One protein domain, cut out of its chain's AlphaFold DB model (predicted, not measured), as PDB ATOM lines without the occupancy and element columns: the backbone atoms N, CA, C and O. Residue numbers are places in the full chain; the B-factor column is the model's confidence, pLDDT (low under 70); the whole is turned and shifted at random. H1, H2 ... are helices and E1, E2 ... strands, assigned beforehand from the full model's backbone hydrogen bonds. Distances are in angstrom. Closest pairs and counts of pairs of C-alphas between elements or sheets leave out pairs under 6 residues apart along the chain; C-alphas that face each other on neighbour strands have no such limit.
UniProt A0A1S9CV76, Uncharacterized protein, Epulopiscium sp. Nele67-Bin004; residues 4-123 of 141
ATOM      1  N   VAL A   4     209.582  92.717  14.959       91.88
ATOM      2  CA  VAL A   4     210.128  94.023  15.317       91.88
ATOM      3  C   VAL A   4     211.569  93.794  15.741       91.88
ATOM      4  O   VAL A   4     211.830  93.005  16.646       91.88
ATOM      5  N   VAL A   5     212.500  94.452  15.063       91.94
ATOM      6  CA  VAL A   5     213.929  94.406  15.373       91.94
ATOM      7  C   VAL A   5     214.295  95.731  16.005       91.94
ATOM      8  O   VAL A   5     214.260  96.757  15.329       91.94
ATOM      9  N   VAL A   6     214.610  95.705  17.294       91.38
ATOM     10  CA  VAL A   6     215.126  96.855  18.033       91.38
ATOM     11  C   VAL A   6     216.632  96.918  17.825       91.38
ATOM     12  O   VAL A   6     217.355  95.943  18.045       91.38
ATOM     13  N   LEU A   7     217.074  98.071  17.348       88.88
ATOM     14  CA  LEU A   7     218.457  98.397  17.059       88.88
ATOM     15  C   LEU A   7     219.085  99.118  18.262       88.88
ATOM     16  O   LEU A   7     218.365  99.725  19.059       88.88
ATOM     17  N   PRO A   8     220.422  99.144  18.377       79.44
ATOM     18  CA  PRO A   8     221.106  99.616  19.592       79.44
ATOM     19  C   PRO A   8     220.992 101.125  19.865       79.44
ATOM     20  O   PRO A   8     221.437 101.613  20.898       79.44
ATOM     21  N   ASN A   9     220.402 101.881  18.942       81.94
ATOM     22  CA  ASN A   9     220.223 103.332  18.981       81.94
ATOM     23  C   ASN A   9     218.757 103.755  19.209       81.94
ATOM     24  O   ASN A   9     218.354 104.796  18.692       81.94
ATOM     25  N   GLU A  10     217.960 102.941  19.912       82.25
ATOM     26  CA  GLU A  10     216.531 103.209  20.192       82.25
ATOM     27  C   GLU A  10     215.698 103.405  18.912       82.25
ATOM     28  O   GLU A  10     214.713 104.146  18.847       82.25
ATOM     29  N   THR A  11     216.110 102.728  17.842       90.00
ATOM     30  CA  THR A  11     215.332 102.653  16.610       90.00
ATOM     31  C   THR A  11     214.855 101.233  16.384       90.00
ATOM     32  O   THR A  11     215.403 100.280  16.933       90.00
ATOM     33  N   LEU A  12     213.804 101.080  15.589       91.75
ATOM     34  CA  LEU A  12     213.297  99.778  15.200       91.75
ATOM     35  C   LEU A  12     213.146  99.655  13.690       91.75
ATOM     36  O   LEU A  12     213.034 100.644  12.958       91.75
ATOM     37  N   MET A  13     213.123  98.410  13.237       92.12
ATOM     38  CA  MET A  13     212.748  98.015  11.886       92.12
ATOM     39  C   MET A  13     211.721  96.888  11.947       92.12
ATOM     40  O   MET A  13     211.768  96.037  12.838       92.12
ATOM     41  N   CYS A  14     210.794  96.879  10.994       91.44
ATOM     42  CA  CYS A  14     209.699  95.917  10.941       91.44
ATOM     43  C   CYS A  14     209.865  95.009   9.725       91.44
ATOM     44  O   CYS A  14     210.111  95.490   8.620       91.44
ATOM     45  N   PHE A  15     209.709  93.701   9.919       89.88
ATOM     46  CA  PHE A  15     209.884  92.715   8.854       89.88
ATOM     47  C   PHE A  15     208.777  91.670   8.859       89.88
ATOM     48  O   PHE A  15     208.365  91.176   9.907       89.88
ATOM     49  N   ASP A  16     208.369  91.246   7.668       88.38
ATOM     50  CA  ASP A  16     207.410  90.152   7.489       88.38
ATOM     51  C   ASP A  16     208.088  88.776   7.384       88.38
ATOM     52  O   ASP A  16     207.423  87.738   7.474       88.38
ATOM     53  N   ASN A  17     209.409  88.757   7.172       87.00
ATOM     54  CA  ASN A  17     210.176  87.553   6.876       87.00
ATOM     55  C   ASN A  17     211.395  87.402   7.801       87.00
ATOM     56  O   ASN A  17     212.225  88.302   7.915       87.00
ATOM     57  N   ALA A  18     211.538  86.217   8.397       85.94
ATOM     58  CA  ALA A  18     212.642  85.876   9.289       85.94
ATOM     59  C   ALA A  18     214.026  85.933   8.617       85.94
ATOM     60  O   ALA A  18     215.003  86.305   9.259       85.94
ATOM     61  N   SER A  19     214.125  85.614   7.324       85.81
ATOM     62  CA  SER A  19     215.382  85.717   6.575       85.81
ATOM     63  C   SER A  19     215.872  87.160   6.466       85.81
ATOM     64  O   SER A  19     217.072  87.400   6.532       85.81
ATOM     65  N   GLN A  20     214.960  88.129   6.339       87.56
ATOM     66  CA  GLN A  20     215.331  89.547   6.313       87.56
ATOM     67  C   GLN A  20     215.842  90.003   7.679       87.56
ATOM     68  O   GLN A  20     216.871  90.669   7.745       87.56
ATOM     69  N   VAL A  21     215.173  89.576   8.754       88.50
ATOM     70  CA  VAL A  21     215.621  89.829  10.130       88.50
ATOM     71  C   VAL A  21     217.032  89.288  10.342       88.50
ATOM     72  O   VAL A  21     217.908  90.028  10.778       88.50
ATOM     73  N   ALA A  22     217.265  88.019   9.993       85.94
ATOM     74  CA  ALA A  22     218.561  87.374  10.169       85.94
ATOM     75  C   ALA A  22     219.676  88.105   9.409       85.94
ATOM     76  O   ALA A  22     220.717  88.385   9.993       85.94
ATOM     77  N   ASN A  23     219.437  88.467   8.146       86.56
ATOM     78  CA  ASN A  23     220.420  89.181   7.333       86.56
ATOM     79  C   ASN A  23     220.795  90.538   7.941       86.56
ATOM     80  O   ASN A  23     221.978  90.836   8.053       86.56
ATOM     81  N   VAL A  24     219.806  91.329   8.368       87.38
ATOM     82  CA  VAL A  24     220.051  92.656   8.957       87.38
ATOM     83  C   VAL A  24     220.794  92.542  10.285       87.38
ATOM     84  O   VAL A  24     221.752  93.274  10.515       87.38
ATOM     85  N   CYS A  25     220.396  91.602  11.146       86.38
ATOM     86  CA  CYS A  25     221.066  91.418  12.431       86.38
ATOM     87  C   CYS A  25     222.520  90.960  12.250       86.38
ATOM     88  O   CYS A  25     223.411  91.504  12.896       86.38
ATOM     89  N   MET A  26     222.764  90.016  11.334       84.56
ATOM     90  CA  MET A  26     224.117  89.556  11.012       84.56
ATOM     91  C   MET A  26     224.978  90.667  10.406       84.56
ATOM     92  O   MET A  26     226.151  90.772  10.742       84.56
ATOM     93  N   GLU A  27     224.422  91.500   9.522       85.75
ATOM     94  CA  GLU A  27     225.145  92.636   8.938       85.75
ATOM     95  C   GLU A  27     225.599  93.622  10.022       85.75
ATOM     96  O   GLU A  27     226.747  94.061  10.019       85.75
ATOM     97  N   ILE A  28     224.733  93.918  10.992       85.12
ATOM     98  CA  ILE A  28     225.054  94.811  12.112       85.12
ATOM     99  C   ILE A  28     226.134  94.209  13.013       85.12
ATOM    100  O   ILE A  28     227.109  94.889  13.322       85.12
ATOM    101  N   GLU A  29     225.997  92.939  13.398       82.69
ATOM    102  CA  GLU A  29     227.010  92.252  14.206       82.69
ATOM    103  C   GLU A  29     228.369  92.202  13.493       82.69
ATOM    104  O   GLU A  29     229.400  92.455  14.115       82.69
ATOM    105  N   ASN A  30     228.381  91.944  12.185       82.50
ATOM    106  CA  ASN A  30     229.608  91.944  11.391       82.50
ATOM    107  C   ASN A  30     230.266  93.325  11.358       82.50
ATOM    108  O   ASN A  30     231.474  93.410  11.559       82.50
ATOM    109  N   ASN A  31     229.491  94.398  11.173       85.56
ATOM    110  CA  ASN A  31     230.024  95.763  11.199       85.56
ATOM    111  C   ASN A  31     230.709  96.074  12.537       85.56
ATOM    112  O   ASN A  31     231.783  96.668  12.560       85.56
ATOM    113  N   TYR A  32     230.135  95.621  13.652       84.69
ATOM    114  CA  TYR A  32     230.746  95.800  14.968       84.69
ATOM    115  C   TYR A  32     232.041  95.010  15.143       84.69
ATOM    116  O   TYR A  32     232.996  95.516  15.732       84.69
ATOM    117  N   VAL A  33     232.105  93.790  14.610       83.38
ATOM    118  CA  VAL A  33     233.342  93.001  14.620       83.38
ATOM    119  C   VAL A  33     234.408  93.622  13.715       83.38
ATOM    120  O   VAL A  33     235.578  93.648  14.093       83.38
ATOM    121  N   GLU A  34     234.029  94.165  12.558       84.38
ATOM    122  CA  GLU A  34     234.944  94.905  11.685       84.38
ATOM    123  C   GLU A  34     235.485  96.171  12.354       84.38
ATOM    124  O   GLU A  34     236.678  96.463  12.246       84.38
ATOM    125  N   ASP A  35     234.639  96.921  13.059       85.19
ATOM    126  CA  ASP A  35     235.057  98.120  13.787       85.19
ATOM    127  C   ASP A  35     235.983  97.765  14.957       85.19
ATOM    128  O   ASP A  35     237.039  98.379  15.111       85.19
ATOM    129  N   TYR A  36     235.676  96.697  15.699       84.50
ATOM    130  CA  TYR A  36     236.581  96.160  16.714       84.50
ATOM    131  C   TYR A  36     237.932  95.734  16.116       84.50
ATOM    132  O   TYR A  36     238.984  96.044  16.676       84.50
ATOM    133  N   ALA A  37     237.932  95.051  14.967       84.12
ATOM    134  CA  ALA A  37     239.161  94.637  14.293       84.12
ATOM    135  C   ALA A  37     240.027  95.849  13.913       84.12
ATOM    136  O   ALA A  37     241.223  95.865  14.218       84.12
ATOM    137  N   LYS A  38     239.418  96.901  13.349       85.50
ATOM    138  CA  LYS A  38     240.108  98.164  13.028       85.50
ATOM    139  C   LYS A  38     240.711  98.817  14.268       85.50
ATOM    140  O   LYS A  38     241.859  99.260  14.213       85.50
ATOM    141  N   ASP A  39     239.984  98.841  15.384       85.44
ATOM    142  CA  ASP A  39     240.478  99.389  16.653       85.44
ATOM    143  C   ASP A  39     241.692  98.611  17.184       85.44
ATOM    144  O   ASP A  39     242.628  99.200  17.733       85.44
ATOM    145  N   GLN A  40     241.728  97.295  16.958       81.62
ATOM    146  CA  GLN A  40     242.876  96.438  17.270       81.62
ATOM    147  C   GLN A  40     243.996  96.494  16.216       81.62
ATOM    148  O   GLN A  40     244.996  95.787  16.355       81.62
ATOM    149  N   GLN A  41     243.873  97.342  15.186       83.94
ATOM    150  CA  GLN A  41     244.803  97.430  14.049       83.94
ATOM    151  C   GLN A  41     244.943  96.103  13.285       83.94
ATOM    152  O   GLN A  41     246.012  95.783  12.760       83.94
ATOM    153  N   LEU A  42     243.857  95.333  13.237       79.00
ATOM    154  CA  LEU A  42     243.734  94.085  12.497       79.00
ATOM    155  C   LEU A  42     242.823  94.292  11.285       79.00
ATOM    156  O   LEU A  42     241.832  95.017  11.340       79.00
ATOM    157  N   GLU A  43     243.137  93.607  10.192       75.00
ATOM    158  CA  GLU A  43     242.233  93.483   9.052       75.00
ATOM    159  C   GLU A  43     241.367  92.237   9.262       75.00
ATOM    160  O   GLU A  43     241.897  91.146   9.476       75.00
ATOM    161  N   PHE A  44     240.039  92.374   9.190       70.19
ATOM    162  CA  PHE A  44     239.101  91.270   9.463       70.19
ATOM    163  C   PHE A  44     239.400  90.013   8.626       70.19
ATOM    164  O   PHE A  44     239.322  88.888   9.113       70.19
ATOM    165  N   GLN A  45     239.806  90.210   7.371       72.81
ATOM    166  CA  GLN A  45     240.173  89.146   6.430       72.81
ATOM    167  C   GLN A  45     241.414  88.333   6.840       72.81
ATOM    168  O   GLN A  45     241.575  87.204   6.379       72.81
ATOM    169  N   ASP A  46     242.274  88.893   7.693       79.88
ATOM    170  CA  ASP A  46     243.529  88.279   8.134       79.88
ATOM    171  C   ASP A  46     243.405  87.639   9.529       79.88
ATOM    172  O   ASP A  46     244.349  87.011  10.016       79.88
ATOM    173  N   MET A  47     242.239  87.766  10.172       79.69
ATOM    174  CA  MET A  47     241.970  87.182  11.483       79.69
ATOM    175  C   MET A  47     241.767  85.666  11.392       79.69
ATOM    176  O   MET A  47     241.047  85.137  10.540       79.69
ATOM    177  N   THR A  48     242.360  84.939  12.332       84.50
ATOM    178  CA  THR A  48     242.105  83.508  12.511       84.50
ATOM    179  C   THR A  48     240.685  83.267  13.039       84.50
ATOM    180  O   THR A  48     240.119  84.119  13.728       84.50
ATOM    181  N   PRO A  49     240.101  82.070  12.827       81.31
ATOM    182  CA  PRO A  49     238.782  81.737  13.374       81.31
ATOM    183  C   PRO A  49     238.666  81.937  14.895       81.31
ATOM    184  O   PRO A  49     237.601  82.287  15.397       81.31
ATOM    185  N   THR A  50     239.764  81.740  15.631       82.19
ATOM    186  CA  THR A  50     239.823  81.973  17.079       82.19
ATOM    187  C   THR A  50     239.726  83.459  17.418       82.19
ATOM    188  O   THR A  50     239.001  83.821  18.340       82.19
ATOM    189  N   GLU A  51     240.428  84.319  16.678       79.06
ATOM    190  CA  GLU A  51     240.382  85.776  16.867       79.06
ATOM    191  C   GLU A  51     239.011  86.336  16.496       79.06
ATOM    192  O   GLU A  51     238.475  87.163  17.229       79.06
ATOM    193  N   ILE A  52     238.400  85.822  15.427       79.50
ATOM    194  CA  ILE A  52     237.025  86.161  15.043       79.50
ATOM    195  C   ILE A  52     236.059  85.764  16.165       79.50
ATOM    196  O   ILE A  52     235.264  86.582  16.622       79.50
ATOM    197  N   GLY A  53     236.155  84.529  16.667       78.81
ATOM    198  CA  GLY A  53     235.319  84.062  17.774       78.81
ATOM    199  C   GLY A  53     235.512  84.874  19.057       78.81
ATOM    200  O   GLY A  53     234.549  85.126  19.780       78.81
ATOM    201  N   PHE A  54     236.735  85.320  19.346       82.44
ATOM    202  CA  PHE A  54     236.999  86.216  20.469       82.44
ATOM    203  C   PHE A  54     236.359  87.592  20.256       82.44
ATOM    204  O   PHE A  54     235.679  88.078  21.155       82.44
ATOM    205  N   ALA A  55     236.499  88.177  19.065       82.06
ATOM    206  CA  ALA A  55     235.905  89.468  18.733       82.06
ATOM    207  C   ALA A  55     234.374  89.451  18.852       82.06
ATOM    208  O   ALA A  55     233.823  90.336  19.495       82.06
ATOM    209  N   TYR A  56     233.685  88.414  18.355       80.25
ATOM    210  CA  TYR A  56     232.234  88.272  18.557       80.25
ATOM    211  C   TYR A  56     231.840  88.217  20.035       80.25
ATOM    212  O   TYR A  56     230.829  88.797  20.420       80.25
ATOM    213  N   ASN A  57     232.626  87.533  20.873       79.62
ATOM    214  CA  ASN A  57     232.353  87.492  22.308       79.62
ATOM    215  C   ASN A  57     232.533  88.871  22.954       79.62
ATOM    216  O   ASN A  57     231.678  89.283  23.731       79.62
ATOM    217  N   VAL A  58     233.613  89.586  22.627       80.75
ATOM    218  CA  VAL A  58     233.871  90.932  23.162       80.75
ATOM    219  C   VAL A  58     232.787  91.905  22.703       80.75
ATOM    220  O   VAL A  58     232.124  92.518  23.539       80.75
ATOM    221  N   VAL A  59     232.522  91.967  21.399       80.94
ATOM    222  CA  VAL A  59     231.475  92.810  20.808       80.94
ATOM    223  C   VAL A  59     230.112  92.504  21.419       80.94
ATOM    224  O   VAL A  59     229.431  93.426  21.851       80.94
ATOM    225  N   GLY A  60     229.733  91.229  21.540       73.88
ATOM    226  CA  GLY A  60     228.456  90.839  22.141       73.88
ATOM    227  C   GLY A  60     228.335  91.176  23.633       73.88
ATOM    228  O   GLY A  60     227.221  91.246  24.149       73.88
ATOM    229  N   THR A  61     229.452  91.388  24.338       72.88
ATOM    230  CA  THR A  61     229.447  91.872  25.731       72.88
ATOM    231  C   THR A  61     229.454  93.393  25.855       72.88
ATOM    232  O   THR A  61     228.931  93.915  26.839       72.88
ATOM    233  N   GLU A  62     230.045  94.104  24.896       69.00
ATOM    234  CA  GLU A  62     230.208  95.562  24.933       69.00
ATOM    235  C   GLU A  62     229.070  96.306  24.230       69.00
ATOM    236  O   GLU A  62     228.725  97.425  24.615       69.00
ATOM    237  N   GLN A  63     228.475  95.686  23.215       68.62
ATOM    238  CA  GLN A  63     227.434  96.271  22.389       68.62
ATOM    239  C   GLN A  63     226.179  95.408  22.463       68.62
ATOM    240  O   GLN A  63     226.203  94.202  22.219       68.62
ATOM    241  N   LEU A  64     225.056  96.043  22.800       67.81
ATOM    242  CA  LEU A  64     223.750  95.422  22.623       67.81
ATOM    243  C   LEU A  64     223.586  95.149  21.129       67.81
ATOM    244  O   LEU A  64     223.623  96.077  20.332       67.81
ATOM    245  N   GLY A  65     223.469  93.877  20.751       76.56
ATOM    246  CA  GLY A  65     223.161  93.485  19.381       76.56
ATOM    247  C   GLY A  65     221.712  93.808  19.009       76.56
ATOM    248  O   GLY A  65     220.980  94.486  19.734       76.56
ATOM    249  N   CYS A  66     221.270  93.281  17.872       85.94
ATOM    250  CA  CYS A  66     219.869  93.395  17.486       85.94
ATOM    251  C   CYS A  66     218.986  92.559  18.416       85.94
ATOM    252  O   CYS A  66     219.244  91.372  18.630       85.94
ATOM    253  N   VAL A  67     217.906  93.155  18.916       90.19
ATOM    254  CA  VAL A  67     216.929  92.449  19.749       90.19
ATOM    255  C   VAL A  67     215.658  92.239  18.945       90.19
ATOM    256  O   VAL A  67     215.051  93.188  18.453       90.19
ATOM    257  N   VAL A  68     215.260  90.981  18.779       91.81
ATOM    258  CA  VAL A  68     214.125  90.616  17.928       91.81
ATOM    259  C   VAL A  68     212.918  90.270  18.783       91.81
ATOM    260  O   VAL A  68     213.020  89.505  19.736       91.81
ATOM    261  N   TYR A  69     211.755  90.770  18.391       92.75
ATOM    262  CA  TYR A  69     210.475  90.475  19.019       92.75
ATOM    263  C   TYR A  69     209.435  90.101  17.972       92.75
ATOM    264  O   TYR A  69     209.456  90.579  16.836       92.75
ATOM    265  N   GLU A  70     208.464  89.286  18.363       91.88
ATOM    266  CA  GLU A  70     207.265  89.082  17.560       91.88
ATOM    267  C   GLU A  70     206.228  90.156  17.882       91.88
ATOM    268  O   GLU A  70     205.881  90.386  19.042       91.88
ATOM    269  N   THR A  71     205.650  90.772  16.849       92.25
ATOM    270  CA  THR A  71     204.651  91.838  17.022       92.25
ATOM    271  C   THR A  71     203.460  91.394  17.877       92.25
ATOM    272  O   THR A  71     202.891  92.196  18.613       92.25
ATOM    273  N   ARG A  72     203.066  90.115  17.801       91.75
ATOM    274  CA  ARG A  72     201.949  89.584  18.600       91.75
ATOM    275  C   ARG A  72     202.240  89.600  20.102       91.75
ATOM    276  O   ARG A  72     201.337  89.932  20.859       91.75
ATOM    277  N   GLU A  73     203.475  89.294  20.494       93.25
ATOM    278  CA  GLU A  73     203.894  89.220  21.895       93.25
ATOM    279  C   GLU A  73     203.969  90.631  22.485       93.25
ATOM    280  O   GLU A  73     203.445  90.878  23.566       93.25
ATOM    281  N   ILE A  74     204.484  91.598  21.712       93.00
ATOM    282  CA  ILE A  74     204.483  93.018  22.102       93.00
ATOM    283  C   ILE A  74     203.053  93.518  22.328       93.00
ATOM    284  O   ILE A  74     202.741  94.088  23.369       93.00
ATOM    285  N   LEU A  75     202.151  93.280  21.372       93.31
ATOM    286  CA  LEU A  75     200.758  93.722  21.488       93.31
ATOM    287  C   LEU A  75     200.003  93.013  22.619       93.31
ATOM    288  O   LEU A  75     199.037  93.570  23.143       93.31
ATOM    289  N   GLN A  76     200.397  91.789  22.971       93.00
ATOM    290  CA  GLN A  76     199.859  91.091  24.129       93.00
ATOM    291  C   GLN A  76     200.345  91.741  25.428       93.00
ATOM    292  O   GLN A  76     199.502  92.104  26.247       93.00
ATOM    293  N   ALA A  77     201.649  91.982  25.568       93.25
ATOM    294  CA  ALA A  77     202.220  92.652  26.734       93.25
ATOM    295  C   ALA A  77     201.595  94.039  26.963       93.25
ATOM    296  O   ALA A  77     201.179  94.356  28.073       93.25
ATOM    297  N   MET A  78     201.386  94.829  25.902       92.94
ATOM    298  CA  MET A  78     200.688  96.121  26.013       92.94
ATOM    299  C   MET A  78     199.274  95.994  26.602       92.94
ATOM    300  O   MET A  78     198.831  96.859  27.356       92.94
ATOM    301  N   ARG A  79     198.538  94.930  26.260       91.94
ATOM    302  CA  ARG A  79     197.193  94.698  26.813       91.94
ATOM    303  C   ARG A  79     197.244  94.277  28.274       91.94
ATOM    304  O   ARG A  79     196.357  94.658  29.031       91.94
ATOM    305  N   GLU A  80     198.237  93.478  28.647       91.69
ATOM    306  CA  GLU A  80     198.434  93.003  30.019       91.69
ATOM    307  C   GLU A  80     198.822  94.153  30.961       91.69
ATOM    308  O   GLU A  80     198.296  94.230  32.069       91.69
ATOM    309  N   GLU A  81     199.603  95.117  30.470       87.75
ATOM    310  CA  GLU A  81     199.958  96.362  31.174       87.75
ATOM    311  C   GLU A  81     198.810  97.388  31.244       87.75
ATOM    312  O   GLU A  81     198.931  98.445  31.861       87.75
ATOM    313  N   GLY A  82     197.667  97.104  30.612       88.88
ATOM    314  CA  GLY A  82     196.523  98.013  30.614       88.88
ATOM    315  C   GLY A  82     196.750  99.294  29.806       88.88
ATOM    316  O   GLY A  82     196.104 100.308  30.085       88.88
ATOM    317  N   VAL A  83     197.636  99.256  28.803       90.50
ATOM    318  CA  VAL A  83     197.820 100.353  27.845       90.50
ATOM    319  C   VAL A  83     196.496 100.622  27.127       90.50
ATOM    320  O   VAL A  83     195.753  99.700  26.772       90.50
ATOM    321  N   ASP A  84     196.176 101.897  26.917       92.69
ATOM    322  CA  ASP A  84     194.922 102.281  26.285       92.69
ATOM    323  C   ASP A  84     194.840 101.805  24.822       92.69
ATOM    324  O   ASP A  84     195.833 101.539  24.137       92.69
ATOM    325  N   SER A  85     193.608 101.688  24.325       91.44
ATOM    326  CA  SER A  85     193.364 101.127  22.994       91.44
ATOM    327  C   SER A  85     193.918 101.995  21.863       91.44
ATOM    328  O   SER A  85     194.298 101.442  20.832       91.44
ATOM    329  N   GLU A  86     193.975 103.318  22.028       91.44
ATOM    330  CA  GLU A  86     194.489 104.225  20.995       91.44
ATOM    331  C   GLU A  86     196.002 104.054  20.848       91.44
ATOM    332  O   GLU A  86     196.501 103.908  19.729       91.44
ATOM    333  N   THR A  87     196.721 103.945  21.965       91.06
ATOM    334  CA  THR A  87     198.164 103.677  21.982       91.06
ATOM    335  C   THR A  87     198.496 102.308  21.381       91.06
ATOM    336  O   THR A  87     199.430 102.191  20.583       91.06
ATOM    337  N   ILE A  88     197.702 101.270  21.673       91.81
ATOM    338  CA  ILE A  88     197.866  99.938  21.058       91.81
ATOM    339  C   ILE A  88     197.655  99.994  19.538       91.81
ATOM    340  O   ILE A  88     198.383  99.337  18.789       91.81
ATOM    341  N   ILE A  89     196.670 100.762  19.064       91.50
ATOM    342  CA  ILE A  89     196.432 100.952  17.626       91.50
ATOM    343  C   ILE A  89     197.625 101.670  16.989       91.50
ATOM    344  O   ILE A  89     198.136 101.189  15.981       91.50
ATOM    345  N   GLY A  90     198.130 102.737  17.612       89.44
ATOM    346  CA  GLY A  90     199.308 103.459  17.126       89.44
ATOM    347  C   GLY A  90     200.554 102.574  17.021       89.44
ATOM    348  O   GLY A  90     201.236 102.588  15.998       89.44
ATOM    349  N   ALA A  91     200.818 101.739  18.031       90.12
ATOM    350  CA  ALA A  91     201.912 100.770  17.988       90.12
ATOM    351  C   ALA A  91     201.707  99.731  16.876       90.12
ATOM    352  O   ALA A  91     202.625  99.424  16.119       90.12
ATOM    353  N   LYS A  92     200.483  99.221  16.711       91.31
ATOM    354  CA  LYS A  92     200.156  98.293  15.624       91.31
ATOM    355  C   LYS A  92     200.374  98.925  14.246       91.31
ATOM    356  O   LYS A  92     200.862  98.237  13.350       91.31
ATOM    357  N   ASP A  93     200.015 100.187  14.063       90.25
ATOM    358  CA  ASP A  93     200.231 100.901  12.804       90.25
ATOM    359  C   ASP A  93     201.728 101.093  12.538       90.25
ATOM    360  O   ASP A  93     202.185 100.803  11.432       90.25
ATOM    361  N   LEU A  94     202.505 101.449  13.567       89.50
ATOM    362  CA  LEU A  94     203.969 101.515  13.513       89.50
ATOM    363  C   LEU A  94     204.583 100.177  13.072       89.50
ATOM    364  O   LEU A  94     205.404 100.136  12.160       89.50
ATOM    365  N   PHE A  95     204.142  99.066  13.667       89.56
ATOM    366  CA  PHE A  95     204.653  97.728  13.350       89.56
ATOM    367  C   PHE A  95     204.221  97.208  11.972       89.56
ATOM    368  O   PHE A  95     204.799  96.251  11.455       89.56
ATOM    369  N   ASN A  96     203.198  97.814  11.366       87.00
ATOM    370  CA  ASN A  96     202.764  97.499  10.007       87.00
ATOM    371  C   ASN A  96     203.424  98.377   8.941       87.00
ATOM    372  O   ASN A  96     203.228  98.103   7.757       87.00
ATOM    373  N   MET A  97     204.198  99.396   9.325       82.75
ATOM    374  CA  MET A  97     205.001 100.150   8.371       82.75
ATOM    375  C   MET A  97     206.134  99.269   7.845       82.75
ATOM    376  O   MET A  97     207.010  98.863   8.604       82.75
ATOM    377  N   ASP A  98     206.141  99.008   6.538       70.25
ATOM    378  CA  ASP A  98     207.309  98.430   5.873       70.25
ATOM    379  C   ASP A  98     208.388  99.507   5.777       70.25
ATOM    380  O   ASP A  98     208.322 100.428   4.954       70.25
ATOM    381  N   THR A  99     209.374  99.420   6.663       69.44
ATOM    382  CA  THR A  99     210.469 100.379   6.724       69.44
ATOM    383  C   THR A  99     211.752  99.752   6.192       69.44
ATOM    384  O   THR A  99     212.329  98.838   6.766       69.44
ATOM    385  N   ASN A 100     212.267 100.312   5.096       76.25
ATOM    386  CA  ASN A 100     213.612  99.986   4.604       76.25
ATOM    387  C   ASN A 100     214.714 100.713   5.396       76.25
ATOM    388  O   ASN A 100     215.883 100.662   5.020       76.25
ATOM    389  N   LYS A 101     214.341 101.479   6.428       81.56
ATOM    390  CA  LYS A 101     215.245 102.293   7.239       81.56
ATOM    391  C   LYS A 101     214.831 102.240   8.710       81.56
ATOM    392  O   LYS A 101     213.631 102.163   8.974       81.56
ATOM    393  N   PRO A 102     215.790 102.358   9.638       88.69
ATOM    394  CA  PRO A 102     215.489 102.477  11.054       88.69
ATOM    395  C   PRO A 102     214.585 103.673  11.351       88.69
ATOM    396  O   PRO A 102     214.792 104.766  10.811       88.69
ATOM    397  N   ILE A 103     213.597 103.469  12.216       90.75
ATOM    398  CA  ILE A 103     212.694 104.515  12.700       90.75
ATOM    399  C   ILE A 103     212.786 104.621  14.217       90.75
ATOM    400  O   ILE A 103     212.819 103.609  14.908       90.75
ATOM    401  N   ALA A 104     212.824 105.845  14.740       89.50
ATOM    402  CA  ALA A 104     212.714 106.059  16.178       89.50
ATOM    403  C   ALA A 104     211.346 105.570  16.659       89.50
ATOM    404  O   ALA A 104     210.333 105.795  15.985       89.50
ATOM    405  N   TYR A 105     211.322 104.918  17.814       88.44
ATOM    406  CA  TYR A 105     210.088 104.440  18.413       88.44
ATOM    407  C   TYR A 105     209.774 105.199  19.709       88.44
ATOM    408  O   TYR A 105     210.667 105.777  20.325       88.44
ATOM    409  N   PRO A 106     208.497 105.278  20.117       88.31
ATOM    410  CA  PRO A 106     208.131 105.975  21.345       88.31
ATOM    411  C   PRO A 106     208.675 105.277  22.598       88.31
ATOM    412  O   PRO A 106     208.523 104.066  22.734       88.31
ATOM    413  N   SER A 107     209.181 106.045  23.565       86.50
ATOM    414  CA  SER A 107     209.826 105.518  24.781       86.50
ATOM    415  C   SER A 107     208.938 104.628  25.662       86.50
ATOM    416  O   SER A 107     209.440 103.840  26.449       86.50
ATOM    417  N   PHE A 108     207.605 104.710  25.548       85.31
ATOM    418  CA  PHE A 108     206.720 103.797  26.288       85.31
ATOM    419  C   PHE A 108     206.926 102.330  25.876       85.31
ATOM    420  O   PHE A 108     206.567 101.423  26.623       85.31
ATOM    421  N   LEU A 109     207.461 102.082  24.675       89.50
ATOM    422  CA  LEU A 109     207.759 100.732  24.218       89.50
ATOM    423  C   LEU A 109     208.957 100.128  24.947       89.50
ATOM    424  O   LEU A 109     209.028  98.906  24.994       89.50
ATOM    425  N   ASP A 110     209.839 100.930  25.547       88.81
ATOM    426  CA  ASP A 110     210.959 100.403  26.330       88.81
ATOM    427  C   ASP A 110     210.440  99.567  27.506       88.81
ATOM    428  O   ASP A 110     210.842  98.413  27.664       88.81
ATOM    429  N   ASP A 111     209.459 100.089  28.252       87.81
ATOM    430  CA  ASP A 111     208.813  99.373  29.357       87.81
ATOM    431  C   ASP A 111     208.171  98.064  28.870       87.81
ATOM    432  O   ASP A 111     208.346  97.012  29.486       87.81
ATOM    433  N   VAL A 112     207.500  98.098  27.715       90.19
ATOM    434  CA  VAL A 112     206.876  96.912  27.111       90.19
ATOM    435  C   VAL A 112     207.934  95.885  26.700       90.19
ATOM    436  O   VAL A 112     207.776  94.699  26.983       90.19
ATOM    437  N   PHE A 113     209.027  96.313  26.065       90.50
ATOM    438  CA  PHE A 113     210.105  95.424  25.635       90.50
ATOM    439  C   PHE A 113     210.776  94.719  26.814       90.50
ATOM    440  O   PHE A 113     211.141  93.555  26.673       90.50
ATOM    441  N   THR A 114     210.863  95.348  27.993       88.06
ATOM    442  CA  THR A 114     211.397  94.668  29.190       88.06
ATOM    443  C   THR A 114     210.548  93.487  29.670       88.06
ATOM    444  O   THR A 114     211.073  92.596  30.338       88.06
ATOM    445  N   GLN A 115     209.256  93.455  29.326       87.38
ATOM    446  CA  GLN A 115     208.325  92.388  29.716       87.38
ATOM    447  C   GLN A 115     208.208  91.281  28.663       87.38
ATOM    448  O   GLN A 115     207.737  90.182  28.956       87.38
ATOM    449  N   VAL A 116     208.632  91.550  27.427       91.31
ATOM    450  CA  VAL A 116     208.564  90.582  26.331       91.31
ATOM    451  C   VAL A 116     209.878  89.819  26.260       91.31
ATOM    452  O   VAL A 116     210.953  90.403  26.218       91.31
ATOM    453  N   THR A 117     209.808  88.490  26.195       90.19
ATOM    454  CA  THR A 117     211.015  87.684  25.969       90.19
ATOM    455  C   THR A 117     211.472  87.837  24.514       90.19
ATOM    456  O   THR A 117     210.695  87.513  23.611       90.19
ATOM    457  N   PRO A 118     212.713  88.293  24.254       90.62
ATOM    458  CA  PRO A 118     213.237  88.374  22.900       90.62
ATOM    459  C   PRO A 118     213.306  87.008  22.229       90.62
ATOM    460  O   PRO A 118     213.585  85.985  22.861       90.62
ATOM    461  N   VAL A 119     213.113  87.002  20.918       88.69
ATOM    462  CA  VAL A 119     213.242  85.818  20.081       88.69
ATOM    463  C   VAL A 119     214.704  85.670  19.656       88.69
ATOM    464  O   VAL A 119     215.232  86.551  18.974       88.69
ATOM    465  N   PRO A 120     215.384  84.564  20.005       84.94
ATOM    466  CA  PRO A 120     216.753  84.340  19.559       84.94
ATOM    467  C   PRO A 120     216.824  84.280  18.029       84.94
ATOM    468  O   PRO A 120     216.047  83.549  17.413       84.94
ATOM    469  N   ILE A 121     217.784  84.970  17.403       81.44
ATOM    470  CA  ILE A 121     217.941  84.972  15.933       81.44
ATOM    471  C   ILE A 121     218.101  83.540  15.398       81.44
ATOM    472  O   ILE A 121     217.516  83.182  14.377       81.44
ATOM    473  N   SER A 122     218.818  82.685  16.131       77.81
ATOM    474  CA  SER A 122     218.987  81.261  15.810       77.81
ATOM    475  C   SER A 122     217.675  80.472  15.742       77.81
ATOM    476  O   SER A 122     217.605  79.461  15.046       77.81
ATOM    477  N   SER A 123     216.625  80.924  16.435       78.31
ATOM    478  CA  SER A 123     215.312  80.273  16.436       78.31
ATOM    479  C   SER A 123     214.454  80.642  15.223       78.31
ATOM    480  O   SER A 123     213.574  79.873  14.842       78.31
TER     481      SER A 123
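AT A GLANCE: This is residues 4 to 123 of the 141 residues of an uncharacterized protein of Epulopiscium sp. Nele67-Bin004 (UniProt A0A1S9CV76). A small three-stranded sheet, E2 E1 E3, sits between two helical parts of an elongated model. On one side the long helix H1 starts over one face of the sheet and runs out beyond it, where H2 crosses its far part to make an arm; on the other side H3 and H4 form a helical hairpin, with H5 across H3. The printed part has 120 residues, with five named helices and three named strands in the order E1 E2 H1 H2 E3 H3 H4 H5, and its class is mostly helix. The sheet's order is E2 E1 E3, all antiparallel. The whole is only just loose, close to compact, with a radius of gyration of the C-alphas of 16.6 A and spans of 54 by 25 by 25 A.

IN THESE COORDINATES: Find C-alpha 4 at (210.128, 94.023, 15.317), where E1, residues 4 to 7, begins. Beside it look for E2, residues 11 to 15, 13.7 A long, and E3, residues 67 to 70. H1, residues 18 to 39, runs 31.8 A to C-alpha 39 at (240.478, 99.389, 16.653). H2 is residues 49 to 62, 20.0 A long. H3 is residues 71 to 80, 14.5 A, and H4 residues 85 to 96, 16.4 A. H5, residues 108 to 115, 12.0 A, ends at C-alpha 115 at (208.325, 92.388, 29.716).

HOW THE PARTS SIT: Start at E1, the inner strand. Its neighbour E3 is antiparallel at 166 degrees, with N 4 and O 69 2.8 A apart. E1 and E2 are a hairpin, antiparallel at 147 degrees, with N 5 and O 13 at 2.8 A. Residues 11 to 12 of E2 also pair, antiparallel, with residues 103 to 104. H1 is on the sheet, two layers with helix on one face, at a height over the sheet of 12.4 A; it lies over E1 and runs along the strands, at 7 degrees to E1 on the local plane. E2, H1 H2, E3 form a split strand-helix-strand unit, two strands running the same way with E1 between them, and its crossover is right-handed. Further out, residues 29 to 37 of H1 touch H2 about perpendicular, at 81 degrees; the closest C-alphas are those of Val 33 and Ala 55, 6.0 A. H3 and H4 touch at a shallow tilt of 11 degrees, opposite ways, the C-alphas of Met 78 and Ile 88 being closest at 6.9 A. H5 touches H3 about perpendicular, at 86 degrees, closest at the C-alphas of Ala 77 and Val 112, 6.3 A. H3 only grazes the sheet with residues 71 to 74, and H4 with residues 94 to 96. H1 and H3 are apart. In H1, H2, H3 and H4 every O i to N i+4 pair is within hydrogen-bond range; in H5 2 of 4 are.

THE WHOLE: Look to Asp 46 and Ser 85 for the two C-alphas farthest apart, 53.9 A. The printed part has no cut, and the link from H4 to H5, 11 residues, is long. Look for pLDDT under 70 at residues 62 to 64, of which 62 belongs to H2, and at residue 99.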